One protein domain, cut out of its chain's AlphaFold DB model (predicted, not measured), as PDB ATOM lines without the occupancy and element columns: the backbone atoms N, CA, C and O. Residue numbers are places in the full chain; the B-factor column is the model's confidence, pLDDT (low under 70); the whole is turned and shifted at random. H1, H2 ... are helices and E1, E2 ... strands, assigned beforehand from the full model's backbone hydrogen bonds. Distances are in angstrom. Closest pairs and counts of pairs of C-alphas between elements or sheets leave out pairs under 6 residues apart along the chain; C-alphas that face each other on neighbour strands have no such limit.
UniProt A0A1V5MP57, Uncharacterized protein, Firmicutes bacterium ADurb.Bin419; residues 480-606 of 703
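This is residues 480 to 606 of the 703 residues of an uncharacterized protein of Firmicutes bacterium ADurb.Bin419 (UniProt A0A1V5MP57). Two lobes lie end to end, joined by the long helix H2: one is a twisted four-stranded sheet with H1 and H2 over it, the other a small three-stranded sheet with H3 and H4. The first residues of E1, 480 to 485, stick out as a tail and add to the length. The 127 printed residues run E1 H1 E2 E3 H2 E4 E5 H3 E6 H4 E7, four named helices and seven named strands, of mixed class. The sheets, in order E2 E3 E1 E7 and E4 E5 E6, are both antiparallel. The whole is compact, with a radius of gyration of the C-alphas of 16.0 A, and spans 61 by 26 by 24 A.

E1, residues 480 to 493, pairs with E7, residues 597 to 606, where N 488 and O 605 are 3.0 A apart, and with E3, residues 518 to 522, where N 491 and O 519 are 2.8 A apart. E3 forms a hairpin with E2, residues 512 to 515; N 513 and O 520 are 2.8 A apart. This sheet is strongly twisted, and E7 bends by 74 degrees at residue 602. H1, residues 498 to 506, lies over E3 at a height over the sheet of 8.8 A; E1, H1 and E2 form a split strand-helix-strand unit, with E3 between the strands and a right-handed crossover. H2, residues 523 to 541, is on the same sheet, two layers with H1 and H2 on one face. With residues 529 to 536 alone, H2 touches H1 at a steep tilt of 65 degrees, opposite ways, closest at the C-alphas of Ile 533 and Val 504, 6.6 A. In the second sheet, E4, residues 542 to 545, and E5, residues 549 to 552, form a hairpin; N 545 and O 549 are 2.8 A apart. E5 pairs with E6, residues 582 to 585, with N 550 and O 584 2.8 A apart. H3, residues 557 to 569, and H4, residues 586 to 595, are on one face of it, again two layers. H4 only just touches H2, with 3 pairs of C-alphas within 8 A, closest Leu 593 and Lys 534 at 6.0 A. Every O i to N i+4 pair is within hydrogen-bond range in H1 and H3, but 13 of 15 in H2 and 4 of 6 in H4.

E1 begins at C-alpha 480, (58.118, 16.443, -31.707), and is 36.9 A long; H2 is 26.3 A, E7 21.2 A and H3 18.2 A. E7 ends at C-alpha 606, (37.721, 19.211, -31.171).

The C-alphas of Lys 480 and Leu 578, 61.9 A apart, are the two farthest apart. The printed part has no cut. The link from H3 to E6 is long, with 12 residues. Residues 480 to 484 have pLDDT under 70.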
ATOM      1  N   LYS A 480      58.968  15.269 -31.526       54.03
ATOM      2  CA  LYS A 480      58.118  16.443 -31.707       54.03
ATOM      3  C   LYS A 480      56.823  16.181 -30.959       54.03
ATOM      4  O   LYS A 480      56.182  15.154 -31.172       54.03
ATOM      5  N   ASN A 481      56.438  17.120 -30.103       54.50
ATOM      6  CA  ASN A 481      55.070  17.158 -29.608       54.50
ATOM      7  C   ASN A 481      54.200  17.551 -30.797       54.50
ATOM      8  O   ASN A 481      54.289  18.677 -31.295       54.50
ATOM      9  N   VAL A 482      53.442  16.591 -31.316       59.00
ATOM     10  CA  VAL A 482      52.495  16.854 -32.393       59.00
ATOM     11  C   VAL A 482      51.122  16.952 -31.760       59.00
ATOM     12  O   VAL A 482      50.640  16.001 -31.152       59.00
ATOM     13  N   ALA A 483      50.516  18.127 -31.900       55.97
ATOM     14  CA  ALA A 483      49.121  18.357 -31.579       55.97
ATOM     15  C   ALA A 483      48.263  17.610 -32.609       55.97
ATOM     16  O   ALA A 483      48.135  18.049 -33.753       55.97
ATOM     17  N   VAL A 484      47.712  16.460 -32.224       65.00
ATOM     18  CA  VAL A 484      46.790  15.710 -33.082       65.00
ATOM     19  C   VAL A 484      45.382  16.204 -32.794       65.00
ATOM     20  O   VAL A 484      44.835  15.939 -31.724       65.00
ATOM     21  N   GLN A 485      44.803  16.936 -33.747       70.06
ATOM     22  CA  GLN A 485      43.397  17.328 -33.697       70.06
ATOM     23  C   GLN A 485      42.517  16.137 -34.077       70.06
ATOM     24  O   GLN A 485      42.679  15.545 -35.144       70.06
ATOM     25  N   ARG A 486      41.578  15.794 -33.197       77.31
ATOM     26  CA  ARG A 486      40.571  14.752 -33.403       77.31
ATOM     27  C   ARG A 486      39.194  15.352 -33.180       77.31
ATOM     28  O   ARG A 486      38.977  16.012 -32.169       77.31
ATOM     29  N   SER A 487      38.260  15.074 -34.083       80.12
ATOM     30  CA  SER A 487      36.851  15.380 -33.846       80.12
ATOM     31  C   SER A 487      36.214  14.185 -33.144       80.12
ATOM     32  O   SER A 487      36.168  13.082 -33.700       80.12
ATOM     33  N   LEU A 488      35.800  14.377 -31.892       85.25
ATOM     34  CA  LEU A 488      35.124  13.346 -31.109       85.25
ATOM     35  C   LEU A 488      33.618  13.598 -31.140       85.25
ATOM     36  O   LEU A 488      33.185  14.687 -30.768       85.25
ATOM     37  N   SER A 489      32.835  12.593 -31.529       86.00
ATOM     38  CA  SER A 489      31.368  12.643 -31.503       86.00
ATOM     39  C   SER A 489      30.832  11.904 -30.285       86.00
ATOM     40  O   SER A 489      31.307  10.807 -29.967       86.00
ATOM     41  N   GLN A 490      29.831  12.478 -29.615       89.69
ATOM     42  CA  GLN A 490      29.173  11.815 -28.494       89.69
ATOM     43  C   GLN A 490      28.443  10.551 -28.966       89.69
ATOM     44  O   GLN A 490      27.588  10.593 -29.851       89.69
ATOM     45  N   LEU A 491      28.799   9.424 -28.355       90.50
ATOM     46  CA  LEU A 491      28.199   8.117 -28.560       90.50
ATOM     47  C   LEU A 491      27.152   7.885 -27.464       90.50
ATOM     48  O   LEU A 491      27.490   7.812 -26.281       90.50
ATOM     49  N   LYS A 492      25.888   7.728 -27.861       89.25
ATOM     50  CA  LYS A 492      24.789   7.349 -26.966       89.25
ATOM     51  C   LYS A 492      24.326   5.941 -27.323       89.25
ATOM     52  O   LYS A 492      23.968   5.684 -28.472       89.25
ATOM     53  N   VAL A 493      24.345   5.038 -26.341       91.62
ATOM     54  CA  VAL A 493      23.901   3.648 -26.514       91.62
ATOM     55  C   VAL A 493      22.760   3.356 -25.550       91.62
ATOM     56  O   VAL A 493      22.964   3.266 -24.340       91.62
ATOM     57  N   SER A 494      21.553   3.192 -26.079       90.50
ATOM     58  CA  SER A 494      20.383   2.839 -25.278       90.50
ATOM     59  C   SER A 494      20.562   1.448 -24.667       90.50
ATOM     60  O   SER A 494      20.893   0.484 -25.354       90.50
ATOM     61  N   GLY A 495      20.350   1.335 -23.356       88.25
ATOM     62  CA  GLY A 495      20.450   0.065 -22.632       88.25
ATOM     63  C   GLY A 495      21.859  -0.356 -22.200       88.25
ATOM     64  O   GLY A 495      21.982  -1.377 -21.526       88.25
ATOM     65  N   MET A 496      22.908   0.415 -22.503       91.56
ATOM     66  CA  MET A 496      24.258   0.192 -21.966       91.56
ATOM     67  C   MET A 496      24.713   1.375 -21.115       91.56
ATOM     68  O   MET A 496      24.481   2.527 -21.463       91.56
ATOM     69  N   ASP A 497      25.373   1.086 -19.996       91.44
ATOM     70  CA  ASP A 497      26.052   2.115 -19.213       91.44
ATOM     71  C   ASP A 497      27.409   2.485 -19.830       91.44
ATOM     72  O   ASP A 497      28.017   1.724 -20.590       91.44
ATOM     73  N   ASN A 498      27.890   3.682 -19.486       91.38
ATOM     74  CA  ASN A 498      29.168   4.186 -19.982       91.38
ATOM     75  C   ASN A 498      30.336   3.269 -19.581       91.38
ATOM     76  O   ASN A 498      31.263   3.107 -20.362       91.38
ATOM     77  N   ASP A 499      30.296   2.624 -18.414       91.44
ATOM     78  CA  ASP A 499      31.372   1.733 -17.959       91.44
ATOM     79  C   ASP A 499      31.507   0.494 -18.858       91.44
ATOM     80  O   ASP A 499      32.617   0.070 -19.198       91.44
ATOM     81  N   ARG A 500      30.386  -0.084 -19.301       92.00
ATOM     82  CA  ARG A 500      30.388  -1.215 -20.230       92.00
ATOM     83  C   ARG A 500      30.824  -0.796 -21.622       92.00
ATOM     84  O   ARG A 500      31.640  -1.498 -22.217       92.00
ATOM     85  N   ILE A 501      30.320   0.328 -22.132       92.38
ATOM     86  CA  ILE A 501      30.745   0.859 -23.434       92.38
ATOM     87  C   ILE A 501      32.258   1.107 -23.410       92.38
ATOM     88  O   ILE A 501      32.964   0.662 -24.310       92.38
ATOM     89  N   GLU A 502      32.776   1.722 -22.344       92.44
ATOM     90  CA  GLU A 502      34.209   1.918 -22.124       92.44
ATOM     91  C   GLU A 502      34.969   0.589 -22.149       92.44
ATOM     92  O   GLU A 502      35.953   0.475 -22.870       92.44
ATOM     93  N   LYS A 503      34.482  -0.448 -21.458       92.69
ATOM     94  CA  LYS A 503      35.099  -1.784 -21.472       92.69
ATOM     95  C   LYS A 503      35.114  -2.431 -22.865       92.69
ATOM     96  O   LYS A 503      36.066  -3.129 -23.220       92.69
ATOM     97  N   VAL A 504      34.064  -2.229 -23.662       92.12
ATOM     98  CA  VAL A 504      34.005  -2.720 -25.050       92.12
ATOM     99  C   VAL A 504      35.014  -1.964 -25.911       92.12
ATOM    100  O   VAL A 504      35.779  -2.586 -26.652       92.12
ATOM    101  N   LEU A 505      35.072  -0.639 -25.783       91.19
ATOM    102  CA  LEU A 505      35.977   0.204 -26.561       91.19
ATOM    103  C   LEU A 505      37.441   0.052 -26.136       91.19
ATOM    104  O   LEU A 505      38.306   0.060 -27.006       91.19
ATOM    105  N   SER A 506      37.735  -0.194 -24.859       84.50
ATOM    106  CA  SER A 506      39.095  -0.446 -24.359       84.50
ATOM    107  C   SER A 506      39.686  -1.748 -24.897       84.50
ATOM    108  O   SER A 506      40.900  -1.907 -24.958       84.50
ATOM    109  N   SER A 507      38.831  -2.699 -25.290       82.06
ATOM    110  CA  SER A 507      39.245  -3.925 -25.989       82.06
ATOM    111  C   SER A 507      39.464  -3.719 -27.495       82.06
ATOM    112  O   SER A 507      39.799  -4.659 -28.221       82.06
ATOM    113  N   SER A 508      39.247  -2.496 -27.982       77.56
ATOM    114  CA  SER A 508      39.392  -2.104 -29.377       77.56
ATOM    115  C   SER A 508      40.537  -1.108 -29.558       77.56
ATOM    116  O   SER A 508      41.004  -0.483 -28.612       77.56
ATOM    117  N   ASN A 509      40.956  -0.926 -30.807       70.81
ATOM    118  CA  ASN A 509      41.918   0.107 -31.182       70.81
ATOM    119  C   ASN A 509      41.257   1.489 -31.373       70.81
ATOM    120  O   ASN A 509      41.891   2.375 -31.938       70.81
ATOM    121  N   ALA A 510      39.988   1.670 -30.989       78.94
ATOM    122  CA  ALA A 510      39.284   2.936 -31.155       78.94
ATOM    123  C   ALA A 510      39.754   3.965 -30.123       78.94
ATOM    124  O   ALA A 510      39.828   3.673 -28.930       78.94
ATOM    125  N   PHE A 511      40.018   5.191 -30.573       81.00
ATOM    126  CA  PHE A 511      40.236   6.295 -29.651       81.00
ATOM    127  C   PHE A 511      38.893   6.801 -29.121       81.00
ATOM    128  O   PHE A 511      37.995   7.149 -29.894       81.00
ATOM    129  N   TYR A 512      38.765   6.856 -27.799       88.62
ATOM    130  CA  TYR A 512      37.595   7.393 -27.124       88.62
ATOM    131  C   TYR A 512      38.008   8.181 -25.882       88.62
ATOM    132  O   TYR A 512      39.090   7.989 -25.326       88.62
ATOM    133  N   LYS A 513      37.122   9.070 -25.441       88.38
ATOM    134  CA  LYS A 513      37.247   9.795 -24.184       88.38
ATOM    135  C   LYS A 513      35.939   9.690 -23.426       88.38
ATOM    136  O   LYS A 513      34.878   9.963 -23.978       88.38
ATOM    137  N   LYS A 514      36.029   9.305 -22.161       89.31
ATOM    138  CA  LYS A 514      34.913   9.380 -21.230       89.31
ATOM    139  C   LYS A 514      34.962  10.725 -20.524       89.31
ATOM    140  O   LYS A 514      36.000  11.100 -19.976       89.31
ATOM    141  N   ASP A 515      33.863  11.455 -20.559       83.00
ATOM    142  CA  ASP A 515      33.670  12.675 -19.787       83.00
ATOM    143  C   ASP A 515      32.423  12.541 -18.901       83.00
ATOM    144  O   ASP A 515      31.757  11.503 -18.872       83.00
ATOM    145  N   GLY A 516      32.128  13.577 -18.113       80.38
ATOM    146  CA  GLY A 516      30.965  13.571 -17.223       80.38
ATOM    147  C   GLY A 516      29.619  13.484 -17.952       80.38
ATOM    148  O   GLY A 516      28.607  13.263 -17.291       80.38
ATOM    149  N   THR A 517      29.580  13.654 -19.280       80.31
ATOM    150  CA  THR A 517      28.349  13.642 -20.082       80.31
ATOM    151  C   THR A 517      28.216  12.399 -20.964       80.31
ATOM    152  O   THR A 517      27.123  12.138 -21.466       80.31
ATOM    153  N   GLY A 518      29.268  11.594 -21.138       88.75
ATOM    154  CA  GLY A 518      29.193  10.315 -21.837       88.75
ATOM    155  C   GLY A 518      30.535   9.809 -22.357       88.75
ATOM    156  O   GLY A 518      31.601  10.078 -21.806       88.75
ATOM    157  N   ILE A 519      30.469   9.034 -23.438       91.88
ATOM    158  CA  ILE A 519      31.645   8.590 -24.184       91.88
ATOM    159  C   ILE A 519      31.651   9.293 -25.527       91.88
ATOM    160  O   ILE A 519      30.667   9.258 -26.260       91.88
ATOM    161  N   LYS A 520      32.777   9.912 -25.863       92.00
ATOM    162  CA  LYS A 520      33.013  10.515 -27.168       92.00
ATOM    163  C   LYS A 520      34.021   9.673 -27.935       92.00
ATOM    164  O   LYS A 520      35.062   9.312 -27.387       92.00
ATOM    165  N   VAL A 521      33.712   9.344 -29.184       88.81
ATOM    166  CA  VAL A 521      34.525   8.463 -30.035       88.81
ATOM    167  C   VAL A 521      35.044   9.249 -31.230       88.81
ATOM    168  O   VAL A 521      34.329  10.075 -31.796       88.81
ATOM    169  N   ASP A 522      36.291   8.988 -31.611       85.81
ATOM    170  CA  ASP A 522      36.911   9.546 -32.814       85.81
ATOM    171  C   ASP A 522      36.084   9.198 -34.061       85.81
ATOM    172  O   ASP A 522      35.780   8.024 -34.302       85.81
ATOM    173  N   GLN A 523      35.732  10.209 -34.866       82.31
ATOM    174  CA  GLN A 523      34.934  10.032 -36.084       82.31
ATOM    175  C   GLN A 523      35.499   8.959 -37.023       82.31
ATOM    176  O   GLN A 523      34.739   8.203 -37.637       82.31
ATOM    177  N   SER A 524      36.827   8.833 -37.092       78.38
ATOM    178  CA  SER A 524      37.493   7.824 -37.921       78.38
ATOM    179  C   SER A 524      37.270   6.384 -37.428       78.38
ATOM    180  O   SER A 524      37.327   5.441 -38.220       78.38
ATOM    181  N   ASN A 525      36.947   6.199 -36.142       82.81
ATOM    182  CA  ASN A 525      36.717   4.905 -35.501       82.81
ATOM    183  C   ASN A 525      35.235   4.595 -35.223       82.81
ATOM    184  O   ASN A 525      34.936   3.506 -34.719       82.81
ATOM    185  N   ILE A 526      34.303   5.494 -35.562       85.38
ATOM    186  CA  ILE A 526      32.869   5.338 -35.258       85.38
ATOM    187  C   ILE A 526      32.314   4.009 -35.782       85.38
ATOM    188  O   ILE A 526      31.723   3.250 -35.018       85.38
ATOM    189  N   LYS A 527      32.538   3.668 -37.058       85.69
ATOM    190  CA  LYS A 527      31.943   2.460 -37.664       85.69
ATOM    191  C   LYS A 527      32.386   1.161 -36.981       85.69
ATOM    192  O   LYS A 527      31.557   0.278 -36.765       85.69
ATOM    193  N   ASP A 528      33.670   1.047 -36.634       85.50
ATOM    194  CA  ASP A 528      34.194  -0.137 -35.935       85.50
ATOM    195  C   ASP A 528      33.650  -0.207 -34.501       85.50
ATOM    196  O   ASP A 528      33.173  -1.254 -34.062       85.50
ATOM    197  N   SER A 529      33.622   0.938 -33.813       89.19
ATOM    198  CA  SER A 529      33.078   1.072 -32.457       89.19
ATOM    199  C   SER A 529      31.611   0.638 -32.395       89.19
ATOM    200  O   SER A 529      31.245  -0.204 -31.578       89.19
ATOM    201  N   VAL A 530      30.789   1.116 -33.335       90.38
ATOM    202  CA  VAL A 530      29.375   0.733 -33.495       90.38
ATOM    203  C   VAL A 530      29.231  -0.770 -33.695       90.38
ATOM    204  O   VAL A 530      28.416  -1.408 -33.033       90.38
ATOM    205  N   SER A 531      30.016  -1.357 -34.602       90.88
ATOM    206  CA  SER A 531      29.932  -2.790 -34.892       90.88
ATOM    207  C   SER A 531      30.249  -3.643 -33.661       90.88
ATOM    208  O   SER A 531      29.572  -4.640 -33.405       90.88
ATOM    209  N   ARG A 532      31.248  -3.240 -32.867       91.38
ATOM    210  CA  ARG A 532      31.639  -3.943 -31.637       91.38
ATOM    211  C   ARG A 532      30.592  -3.823 -30.544       91.38
ATOM    212  O   ARG A 532      30.253  -4.837 -29.944       91.38
ATOM    213  N   ILE A 533      30.053  -2.625 -30.335       94.25
ATOM    214  CA  ILE A 533      28.989  -2.389 -29.353       94.25
ATOM    215  C   ILE A 533      27.749  -3.207 -29.714       94.25
ATOM    216  O   ILE A 533      27.215  -3.889 -28.849       94.25
ATOM    217  N   LYS A 534      27.343  -3.238 -30.992       94.38
ATOM    218  CA  LYS A 534      26.224  -4.082 -31.449       94.38
ATOM    219  C   LYS A 534      26.456  -5.556 -31.143       94.38
ATOM    220  O   LYS A 534      25.569  -6.210 -30.611       94.38
ATOM    221  N   LYS A 535      27.654  -6.071 -31.441       94.38
ATOM    222  CA  LYS A 535      28.011  -7.470 -31.160       94.38
ATOM    223  C   LYS A 535      28.027  -7.782 -29.666       94.38
ATOM    224  O   LYS A 535      27.581  -8.858 -29.280       94.38
ATOM    225  N   ASP A 536      28.547  -6.876 -28.839       94.69
ATOM    226  CA  ASP A 536      28.553  -7.054 -27.384       94.69
ATOM    227  C   ASP A 536      27.130  -7.010 -26.818       94.69
ATOM    228  O   ASP A 536      26.754  -7.891 -26.049       94.69
ATOM    229  N   PHE A 537      26.310  -6.059 -27.275       95.44
ATOM    230  CA  PHE A 537      24.910  -5.942 -26.878       95.44
ATOM    231  C   PHE A 537      24.108  -7.181 -27.263       95.44
ATOM    232  O   PHE A 537      23.404  -7.747 -26.432       95.44
ATOM    233  N   GLU A 538      24.241  -7.633 -28.510       95.19
ATOM    234  CA  GLU A 538      23.585  -8.845 -28.989       95.19
ATOM    235  C   GLU A 538      23.971 -10.051 -28.125       95.19
ATOM    236  O   GLU A 538      23.105 -10.795 -27.673       95.19
ATOM    237  N   LYS A 539      25.265 -10.215 -27.842       94.62
ATOM    238  CA  LYS A 539      25.772 -11.337 -27.051       94.62
ATOM    239  C   LYS A 539      25.273 -11.322 -25.602       94.62
ATOM    240  O   LYS A 539      24.981 -12.383 -25.056       94.62
ATOM    241  N   GLU A 540      25.243 -10.154 -24.969       93.62
ATOM    242  CA  GLU A 540      24.962 -10.021 -23.535       93.62
ATOM    243  C   GLU A 540      23.463  -9.926 -23.234       93.62
ATOM    244  O   GLU A 540      22.979 -10.470 -22.237       93.62
ATOM    245  N   HIS A 541      22.725  -9.234 -24.102       94.75
ATOM    246  CA  HIS A 541      21.352  -8.825 -23.836       94.75
ATOM    247  C   HIS A 541      20.328  -9.495 -24.743       94.75
ATOM    248  O   HIS A 541      19.150  -9.437 -24.414       94.75
ATOM    249  N   MET A 542      20.708 -10.152 -25.843       96.00
ATOM    250  CA  MET A 542      19.739 -10.776 -26.751       96.00
ATOM    251  C   MET A 542      19.795 -12.301 -26.672       96.00
ATOM    252  O   MET A 542      20.831 -12.924 -26.880       96.00
ATOM    253  N   VAL A 543      18.645 -12.932 -26.419       95.31
ATOM    254  CA  VAL A 543      18.513 -14.395 -26.462       95.31
ATOM    255  C   VAL A 543      17.461 -14.785 -27.485       95.31
ATOM    256  O   VAL A 543      16.311 -14.358 -27.386       95.31
ATOM    257  N   GLN A 544      17.845 -15.619 -28.448       94.62
ATOM    258  CA  GLN A 544      16.925 -16.129 -29.460       94.62
ATOM    259  C   GLN A 544      15.862 -17.028 -28.805       94.62
ATOM    260  O   GLN A 544      16.172 -18.026 -28.153       94.62
ATOM    261  N   GLY A 545      14.597 -16.640 -28.943       86.62
ATOM    262  CA  GLY A 545      13.439 -17.381 -28.458       86.62
ATOM    263  C   GLY A 545      12.943 -18.408 -29.475       86.62
ATOM    264  O   GLY A 545      13.180 -18.292 -30.676       86.62
ATOM    265  N   ARG A 546      12.175 -19.402 -29.005       82.00
ATOM    266  CA  ARG A 546      11.602 -20.467 -29.857       82.00
ATOM    267  C   ARG A 546      10.615 -19.959 -30.924       82.00
ATOM    268  O   ARG A 546      10.321 -20.696 -31.853       82.00
ATOM    269  N   GLY A 547      10.115 -18.728 -30.795       78.69
ATOM    270  CA  GLY A 547       9.137 -18.111 -31.701       78.69
ATOM    271  C   GLY A 547       9.718 -17.287 -32.857       78.69
ATOM    272  O   GLY A 547       8.969 -16.534 -33.465       78.69
ATOM    273  N   GLY A 548      11.022 -17.376 -33.155       83.56
ATOM    274  CA  GLY A 548      11.621 -16.647 -34.287       83.56
ATOM    275  C   GLY A 548      11.928 -15.165 -34.016       83.56
ATOM    276  O   GLY A 548      11.845 -14.334 -34.917       83.56
ATOM    277  N   GLY A 549      12.287 -14.821 -32.777       92.88
ATOM    278  CA  GLY A 549      12.710 -13.473 -32.381       92.88
ATOM    279  C   GLY A 549      13.724 -13.501 -31.238       92.88
ATOM    280  O   GLY A 549      14.076 -14.571 -30.744       92.88
ATOM    281  N   TYR A 550      14.183 -12.333 -30.799       96.50
ATOM    282  CA  TYR A 550      15.140 -12.171 -29.704       96.50
ATOM    283  C   TYR A 550      14.487 -11.475 -28.521       96.50
ATOM    284  O   TYR A 550      13.935 -10.389 -28.660       96.50
ATOM    285  N   THR A 551      14.568 -12.085 -27.343       95.31
ATOM    286  CA  THR A 551      14.128 -11.468 -26.090       95.31
ATOM    287  C   THR A 551      15.291 -10.735 -25.436       95.31
ATOM    288  O   THR A 551      16.368 -11.320 -25.288       95.31
ATOM    289  N   LEU A 552      15.058  -9.493 -25.008       95.38
ATOM    290  CA  LEU A 552      16.027  -8.722 -24.237       95.38
ATOM    291  C   LEU A 552      16.120  -9.246 -22.795       95.38
ATOM    292  O   LEU A 552      15.101  -9.462 -22.133       95.38
ATOM    293  N   LYS A 553      17.340  -9.473 -22.304       93.62
ATOM    294  CA  LYS A 553      17.646  -9.957 -20.950       93.62
ATOM    295  C   LYS A 553      18.739  -9.112 -20.295       93.62
ATOM    296  O   LYS A 553      19.466  -8.386 -20.966       93.62
ATOM    297  N   ASN A 554      18.870  -9.249 -18.975       91.69
ATOM    298  CA  ASN A 554      19.898  -8.577 -18.168       91.69
ATOM    299  C   ASN A 554      19.851  -7.042 -18.260       91.69
ATOM    300  O   ASN A 554      20.881  -6.378 -18.188       91.69
ATOM    301  N   LEU A 555      18.651  -6.488 -18.438       92.81
ATOM    302  CA  LEU A 555      18.381  -5.056 -18.408       92.81
ATOM    303  C   LEU A 555      17.393  -4.786 -17.274       92.81
ATOM    304  O   LEU A 555      16.446  -5.554 -17.088       92.81
ATOM    305  N   ASP A 556      17.644  -3.729 -16.507       92.94
ATOM    306  CA  ASP A 556      16.678  -3.203 -15.547       92.94
ATOM    307  C   ASP A 556      15.478  -2.559 -16.270       92.94
ATOM    308  O   ASP A 556      15.483  -2.372 -17.492       92.94
ATOM    309  N   GLN A 557      14.419  -2.265 -15.514       92.19
ATOM    310  CA  GLN A 557      13.183  -1.732 -16.087       92.19
ATOM    311  C   GLN A 557      13.396  -0.351 -16.724       92.19
ATOM    312  O   GLN A 557      12.862  -0.107 -17.799       92.19
ATOM    313  N   ASP A 558      14.234   0.506 -16.137       91.69
ATOM    314  CA  ASP A 558      14.504   1.852 -16.660       91.69
ATOM    315  C   ASP A 558      15.170   1.798 -18.049       91.69
ATOM    316  O   ASP A 558      14.815   2.548 -18.970       91.69
ATOM    317  N   LYS A 559      16.110   0.863 -18.246       92.94
ATOM    318  CA  LYS A 559      16.742   0.592 -19.545       92.94
ATOM    319  C   LYS A 559      15.749   0.015 -20.548       92.94
ATOM    320  O   LYS A 559      15.772   0.420 -21.711       92.94
ATOM    321  N   LEU A 560      14.880  -0.904 -20.121       93.50
ATOM    322  CA  LEU A 560      13.830  -1.460 -20.981       93.50
ATOM    323  C   LEU A 560      12.841  -0.378 -21.427       93.50
ATOM    324  O   LEU A 560      12.560  -0.292 -22.619       93.50
ATOM    325  N   ASP A 561      12.393   0.490 -20.522       92.75
ATOM    326  CA  ASP A 561      11.482   1.597 -20.829       92.75
ATOM    327  C   ASP A 561      12.119   2.601 -21.802       92.75
ATOM    328  O   ASP A 561      11.456   3.137 -22.693       92.75
ATOM    329  N   THR A 562      13.425   2.848 -21.664       91.75
ATOM    330  CA  THR A 562      14.185   3.696 -22.596       91.75
ATOM    331  C   THR A 562      14.243   3.071 -23.990       91.75
ATOM    332  O   THR A 562      13.974   3.748 -24.982       91.75
ATOM    333  N   ILE A 563      14.537   1.770 -24.076       94.25
ATOM    334  CA  ILE A 563      14.541   1.034 -25.345       94.25
ATOM    335  C   ILE A 563      13.141   1.007 -25.971       94.25
ATOM    336  O   ILE A 563      13.011   1.210 -27.174       94.25
ATOM    337  N   GLU A 564      12.092   0.788 -25.177       94.12
ATOM    338  CA  GLU A 564      10.704   0.785 -25.646       94.12
ATOM    339  C   GLU A 564      10.324   2.123 -26.286       94.12
ATOM    340  O   GLU A 564       9.758   2.148 -27.381       94.12
ATOM    341  N   LYS A 565      10.688   3.243 -25.651       93.31
ATOM    342  CA  LYS A 565      10.467   4.584 -26.211       93.31
ATOM    343  C   LYS A 565      11.178   4.774 -27.550       93.31
ATOM    344  O   LYS A 565      10.569   5.304 -28.477       93.31
ATOM    345  N   GLU A 566      12.426   4.324 -27.674       91.94
ATOM    346  CA  GLU A 566      13.181   4.400 -28.934       91.94
ATOM    347  C   GLU A 566      12.566   3.522 -30.035       91.94
ATOM    348  O   GLU A 566      12.426   3.968 -31.175       91.94
ATOM    349  N   LEU A 567      12.126   2.305 -29.696       92.94
ATOM    350  CA  LEU A 567      11.433   1.403 -30.623       92.94
ATOM    351  C   LEU A 567      10.146   2.033 -31.168       92.94
ATOM    352  O   LEU A 567       9.917   2.004 -32.376       92.94
ATOM    353  N   ILE A 568       9.340   2.646 -30.293       93.19
ATOM    354  CA  ILE A 568       8.119   3.369 -30.682       93.19
ATOM    355  C   ILE A 568       8.467   4.555 -31.588       93.19
ATOM    356  O   ILE A 568       7.862   4.718 -32.645       93.19
ATOM    357  N   ASN A 569       9.458   5.364 -31.205       91.94
ATOM    358  CA  ASN A 569       9.868   6.556 -31.954       91.94
ATOM    359  C   ASN A 569      10.382   6.223 -33.367       91.94
ATOM    360  O   ASN A 569      10.199   6.998 -34.304       91.94
ATOM    361  N   LYS A 570      11.020   5.059 -33.535       91.31
ATOM    362  CA  LYS A 570      11.554   4.586 -34.821       91.31
ATOM    363  C   LYS A 570      10.622   3.636 -35.571       91.31
ATOM    364  O   LYS A 570      11.017   3.126 -36.617       91.31
ATOM    365  N   SER A 571       9.403   3.418 -35.072       94.06
ATOM    366  CA  SER A 571       8.415   2.514 -35.672       94.06
ATOM    367  C   SER A 571       8.950   1.092 -35.886       94.06
ATOM    368  O   SER A 571       8.730   0.488 -36.936       94.06
ATOM    369  N   ILE A 572       9.689   0.560 -34.909       93.25
ATOM    370  CA  ILE A 572      10.206  -0.811 -34.942       93.25
ATOM    371  C   ILE A 572       9.227  -1.725 -34.214       93.25
ATOM    372  O   ILE A 572       8.954  -1.532 -33.031       93.25
ATOM    373  N   ASP A 573       8.736  -2.750 -34.911       93.88
ATOM    374  CA  ASP A 573       7.827  -3.733 -34.325       93.88
ATOM    375  C   ASP A 573       8.498  -4.502 -33.178       93.88
ATOM    376  O   ASP A 573       9.594  -5.051 -33.321       93.88
ATOM    377  N   TYR A 574       7.800  -4.601 -32.048       95.56
ATOM    378  CA  TYR A 574       8.208  -5.406 -30.900       95.56
ATOM    379  C   TYR A 574       6.987  -5.999 -30.189       95.56
ATOM    380  O   TYR A 574       5.851  -5.577 -30.396       95.56
ATOM    381  N   GLN A 575       7.218  -6.998 -29.340       94.19
ATOM    382  CA  GLN A 575       6.194  -7.589 -28.477       94.19
ATOM    383  C   GLN A 575       6.655  -7.578 -27.022       94.19
ATOM    384  O   GLN A 575       7.841  -7.753 -26.742       94.19
ATOM    385  N   LYS A 576       5.717  -7.424 -26.086       92.88
ATOM    386  CA  LYS A 576       5.982  -7.648 -24.662       92.88
ATOM    387  C   LYS A 576       5.686  -9.096 -24.299       92.88
ATOM    388  O   LYS A 576       4.623  -9.625 -24.606       92.88
ATOM    389  N   THR A 577       6.648  -9.735 -23.652       89.19
ATOM    390  CA  THR A 577       6.468 -11.052 -23.031       89.19
ATOM    391  C   THR A 577       5.660 -10.926 -21.735       89.19
ATOM    392  O   THR A 577       5.491  -9.825 -21.211       89.19
ATOM    393  N   LEU A 578       5.180 -12.054 -21.195       85.06
ATOM    394  CA  LEU A 578       4.454 -12.094 -19.913       85.06
ATOM    395  C   LEU A 578       5.275 -11.494 -18.758       85.06
ATOM    396  O   LEU A 578       4.722 -10.882 -17.852       85.06
ATOM    397  N   ASP A 579       6.597 -11.608 -18.848       87.44
ATOM    398  CA  ASP A 579       7.576 -11.112 -17.884       87.44
ATOM    399  C   ASP A 579       7.895  -9.613 -18.085       87.44
ATOM    400  O   ASP A 579       8.904  -9.123 -17.580       87.44
ATOM    401  N   ASN A 580       7.105  -8.901 -18.899       87.06
ATOM    402  CA  ASN A 580       7.321  -7.515 -19.329       87.06
ATOM    403  C   ASN A 580       8.659  -7.267 -20.061       87.06
ATOM    404  O   ASN A 580       9.125  -6.134 -20.165       87.06
ATOM    405  N   ARG A 581       9.291  -8.313 -20.609       90.44
ATOM    406  CA  ARG A 581      10.493  -8.163 -21.450       90.44
ATOM    407  C   ARG A 581      10.123  -7.871 -22.892       90.44
ATOM    408  O   ARG A 581       9.126  -8.394 -23.391       90.44
ATOM    409  N   ILE A 582      10.983  -7.122 -23.567       94.38
ATOM    410  CA  ILE A 582      10.848  -6.777 -24.981       94.38
ATOM    411  C   ILE A 582      11.353  -7.939 -25.842       94.38
ATOM    412  O   ILE A 582      12.465  -8.437 -25.649       94.38
ATOM    413  N   MET A 583      10.537  -8.366 -26.800       95.62
ATOM    414  CA  MET A 583      10.890  -9.320 -27.842       95.62
ATOM    415  C   MET A 583      10.904  -8.622 -29.204       95.62
ATOM    416  O   MET A 583       9.898  -8.056 -29.627       95.62
ATOM    417  N   ILE A 584      12.039  -8.707 -29.893       96.75
ATOM    418  CA  ILE A 584      12.264  -8.150 -31.228       96.75
ATOM    419  C   ILE A 584      12.151  -9.280 -32.263       96.75
ATOM    420  O   ILE A 584      12.881 -10.270 -32.141       96.75
ATOM    421  N   PRO A 585      11.272  -9.184 -33.276       95.88
ATOM    422  CA  PRO A 585      11.227 -10.147 -34.377       95.88
ATOM    423  C   PRO A 585      12.586 -10.258 -35.086       95.88
ATOM    424  O   PRO A 585      13.271  -9.251 -35.259       95.88
ATOM    425  N   ASP A 586      12.978 -11.452 -35.545       94.00
ATOM    426  CA  ASP A 586      14.284 -11.661 -36.202       94.00
ATOM    427  C   ASP A 586      14.477 -10.739 -37.423       94.00
ATOM    428  O   ASP A 586      15.536 -10.133 -37.584       94.00
ATOM    429  N   ALA A 587      13.407 -10.500 -38.192       93.75
ATOM    430  CA  ALA A 587      13.400  -9.572 -39.327       93.75
ATOM    431  C   ALA A 587      13.715  -8.107 -38.952       93.75
ATOM    432  O   ALA A 587      14.191  -7.353 -39.797       93.75
ATOM    433  N   GLN A 588      13.479  -7.702 -37.699       95.62
ATOM    434  CA  GLN A 588      13.732  -6.345 -37.198       95.62
ATOM    435  C   GLN A 588      15.048  -6.228 -36.414       95.62
ATOM    436  O   GLN A 588      15.419  -5.129 -36.005       95.62
ATOM    437  N   LYS A 589      15.789  -7.328 -36.215       94.44
ATOM    438  CA  LYS A 589      16.997  -7.369 -35.374       94.44
ATOM    439  C   LYS A 589      18.028  -6.299 -35.744       94.44
ATOM    440  O   LYS A 589      18.519  -5.595 -34.867       94.44
ATOM    441  N   ASN A 590      18.364  -6.174 -37.028       93.19
ATOM    442  CA  ASN A 590      19.388  -5.224 -37.469       93.19
ATOM    443  C   ASN A 590      18.904  -3.773 -37.341       93.19
ATOM    444  O   ASN A 590      19.643  -2.944 -36.823       93.19
ATOM    445  N   ASN A 591      17.645  -3.496 -37.700       91.81
ATOM    446  CA  ASN A 591      17.031  -2.174 -37.522       91.81
ATOM    447  C   ASN A 591      17.016  -1.761 -36.041       91.81
ATOM    448  O   ASN A 591      17.296  -0.611 -35.700       91.81
ATOM    449  N   PHE A 592      16.737  -2.717 -35.154       94.19
ATOM    450  CA  PHE A 592      16.809  -2.526 -33.713       94.19
ATOM    451  C   PHE A 592      18.235  -2.204 -33.250       94.19
ATOM    452  O   PHE A 592      18.443  -1.182 -32.602       94.19
ATOM    453  N   LEU A 593      19.227  -3.020 -33.623       93.38
ATOM    454  CA  LEU A 593      20.628  -2.785 -33.258       93.38
ATOM    455  C   LEU A 593      21.154  -1.441 -33.789       93.38
ATOM    456  O   LEU A 593      21.949  -0.787 -33.116       93.38
ATOM    457  N   ASP A 594      20.718  -1.021 -34.977       91.00
ATOM    458  CA  ASP A 594      21.036   0.287 -35.558       91.00
ATOM    459  C   ASP A 594      20.413   1.442 -34.762       91.00
ATOM    460  O   ASP A 594      21.024   2.500 -34.651       91.00
ATOM    461  N   THR A 595      19.243   1.222 -34.161       89.31
ATOM    462  CA  THR A 595      18.519   2.219 -33.356       89.31
ATOM    463  C   THR A 595      19.105   2.401 -31.960       89.31
ATOM    464  O   THR A 595      19.028   3.491 -31.401       89.31
ATOM    465  N   LEU A 596      19.729   1.362 -31.398       88.31
ATOM    466  CA  LEU A 596      20.339   1.441 -30.070       88.31
ATOM    467  C   LEU A 596      21.491   2.438 -29.995       88.31
ATOM    468  O   LEU A 596      21.804   2.902 -28.904       88.31
ATOM    469  N   ILE A 597      22.143   2.738 -31.120       89.31
ATOM    470  CA  ILE A 597      23.334   3.579 -31.153       89.31
ATOM    471  C   ILE A 597      23.022   4.851 -31.929       89.31
ATOM    472  O   ILE A 597      22.823   4.815 -33.141       89.31
ATOM    473  N   SER A 598      23.036   5.982 -31.234       84.56
ATOM    474  CA  SER A 598      22.905   7.299 -31.849       84.56
ATOM    475  C   SER A 598      24.176   8.119 -31.650       84.56
ATOM    476  O   SER A 598      24.860   8.018 -30.626       84.56
ATOM    477  N   PHE A 599      24.492   8.924 -32.663       82.19
ATOM    478  CA  PHE A 599      25.531   9.939 -32.595       82.19
ATOM    479  C   PHE A 599      24.870  11.298 -32.612       82.19
ATOM    480  O   PHE A 599      24.026  11.575 -33.465       82.19
ATOM    481  N   ASP A 600      25.268  12.141 -31.673       80.06
ATOM    482  CA  ASP A 600      24.925  13.548 -31.745       80.06
ATOM    483  C   ASP A 600      25.962  14.233 -32.639       80.06
ATOM    484  O   ASP A 600      27.046  14.602 -32.190       80.06
ATOM    485  N   GLU A 601      25.665  14.334 -33.938       73.56
ATOM    486  CA  GLU A 601      26.553  14.995 -34.909       73.56
ATOM    487  C   GLU A 601      26.788  16.475 -34.558       73.56
ATOM    488  O   GLU A 601      27.797  17.050 -34.967       73.56
ATOM    489  N   ASN A 602      25.898  17.074 -33.755       75.75
ATOM    490  CA  ASN A 602      26.020  18.451 -33.291       75.75
ATOM    491  C   ASN A 602      26.869  18.582 -32.011       75.75
ATOM    492  O   ASN A 602      27.379  19.670 -31.754       75.75
ATOM    493  N   ASP A 603      27.070  17.507 -31.233       80.62
ATOM    494  CA  ASP A 603      28.011  17.470 -30.097       80.62
ATOM    495  C   ASP A 603      29.356  16.872 -30.536       80.62
ATOM    496  O   ASP A 603      29.777  15.783 -30.120       80.62
ATOM    497  N   THR A 604      30.026  17.607 -31.424       77.31
ATOM    498  CA  THR A 604      31.426  17.363 -31.767       77.31
ATOM    499  C   THR A 604      32.326  18.241 -30.910       77.31
ATOM    500  O   THR A 604      32.134  19.449 -30.790       77.31
ATOM    501  N   THR A 605      33.331  17.627 -30.295       79.56
ATOM    502  CA  THR A 605      34.386  18.359 -29.588       79.56
ATOM    503  C   THR A 605      35.712  18.131 -30.278       79.56
ATOM    504  O   THR A 605      36.164  16.985 -30.373       79.56
ATOM    505  N   ASP A 606      36.341  19.224 -30.706       77.75
ATOM    506  CA  ASP A 606      37.721  19.211 -31.171       77.75
ATOM    507  C   ASP A 606      38.635  18.946 -29.975       77.75
ATOM    508  O   ASP A 606      38.767  19.753 -29.051       77.75
TER     509      ASP A 606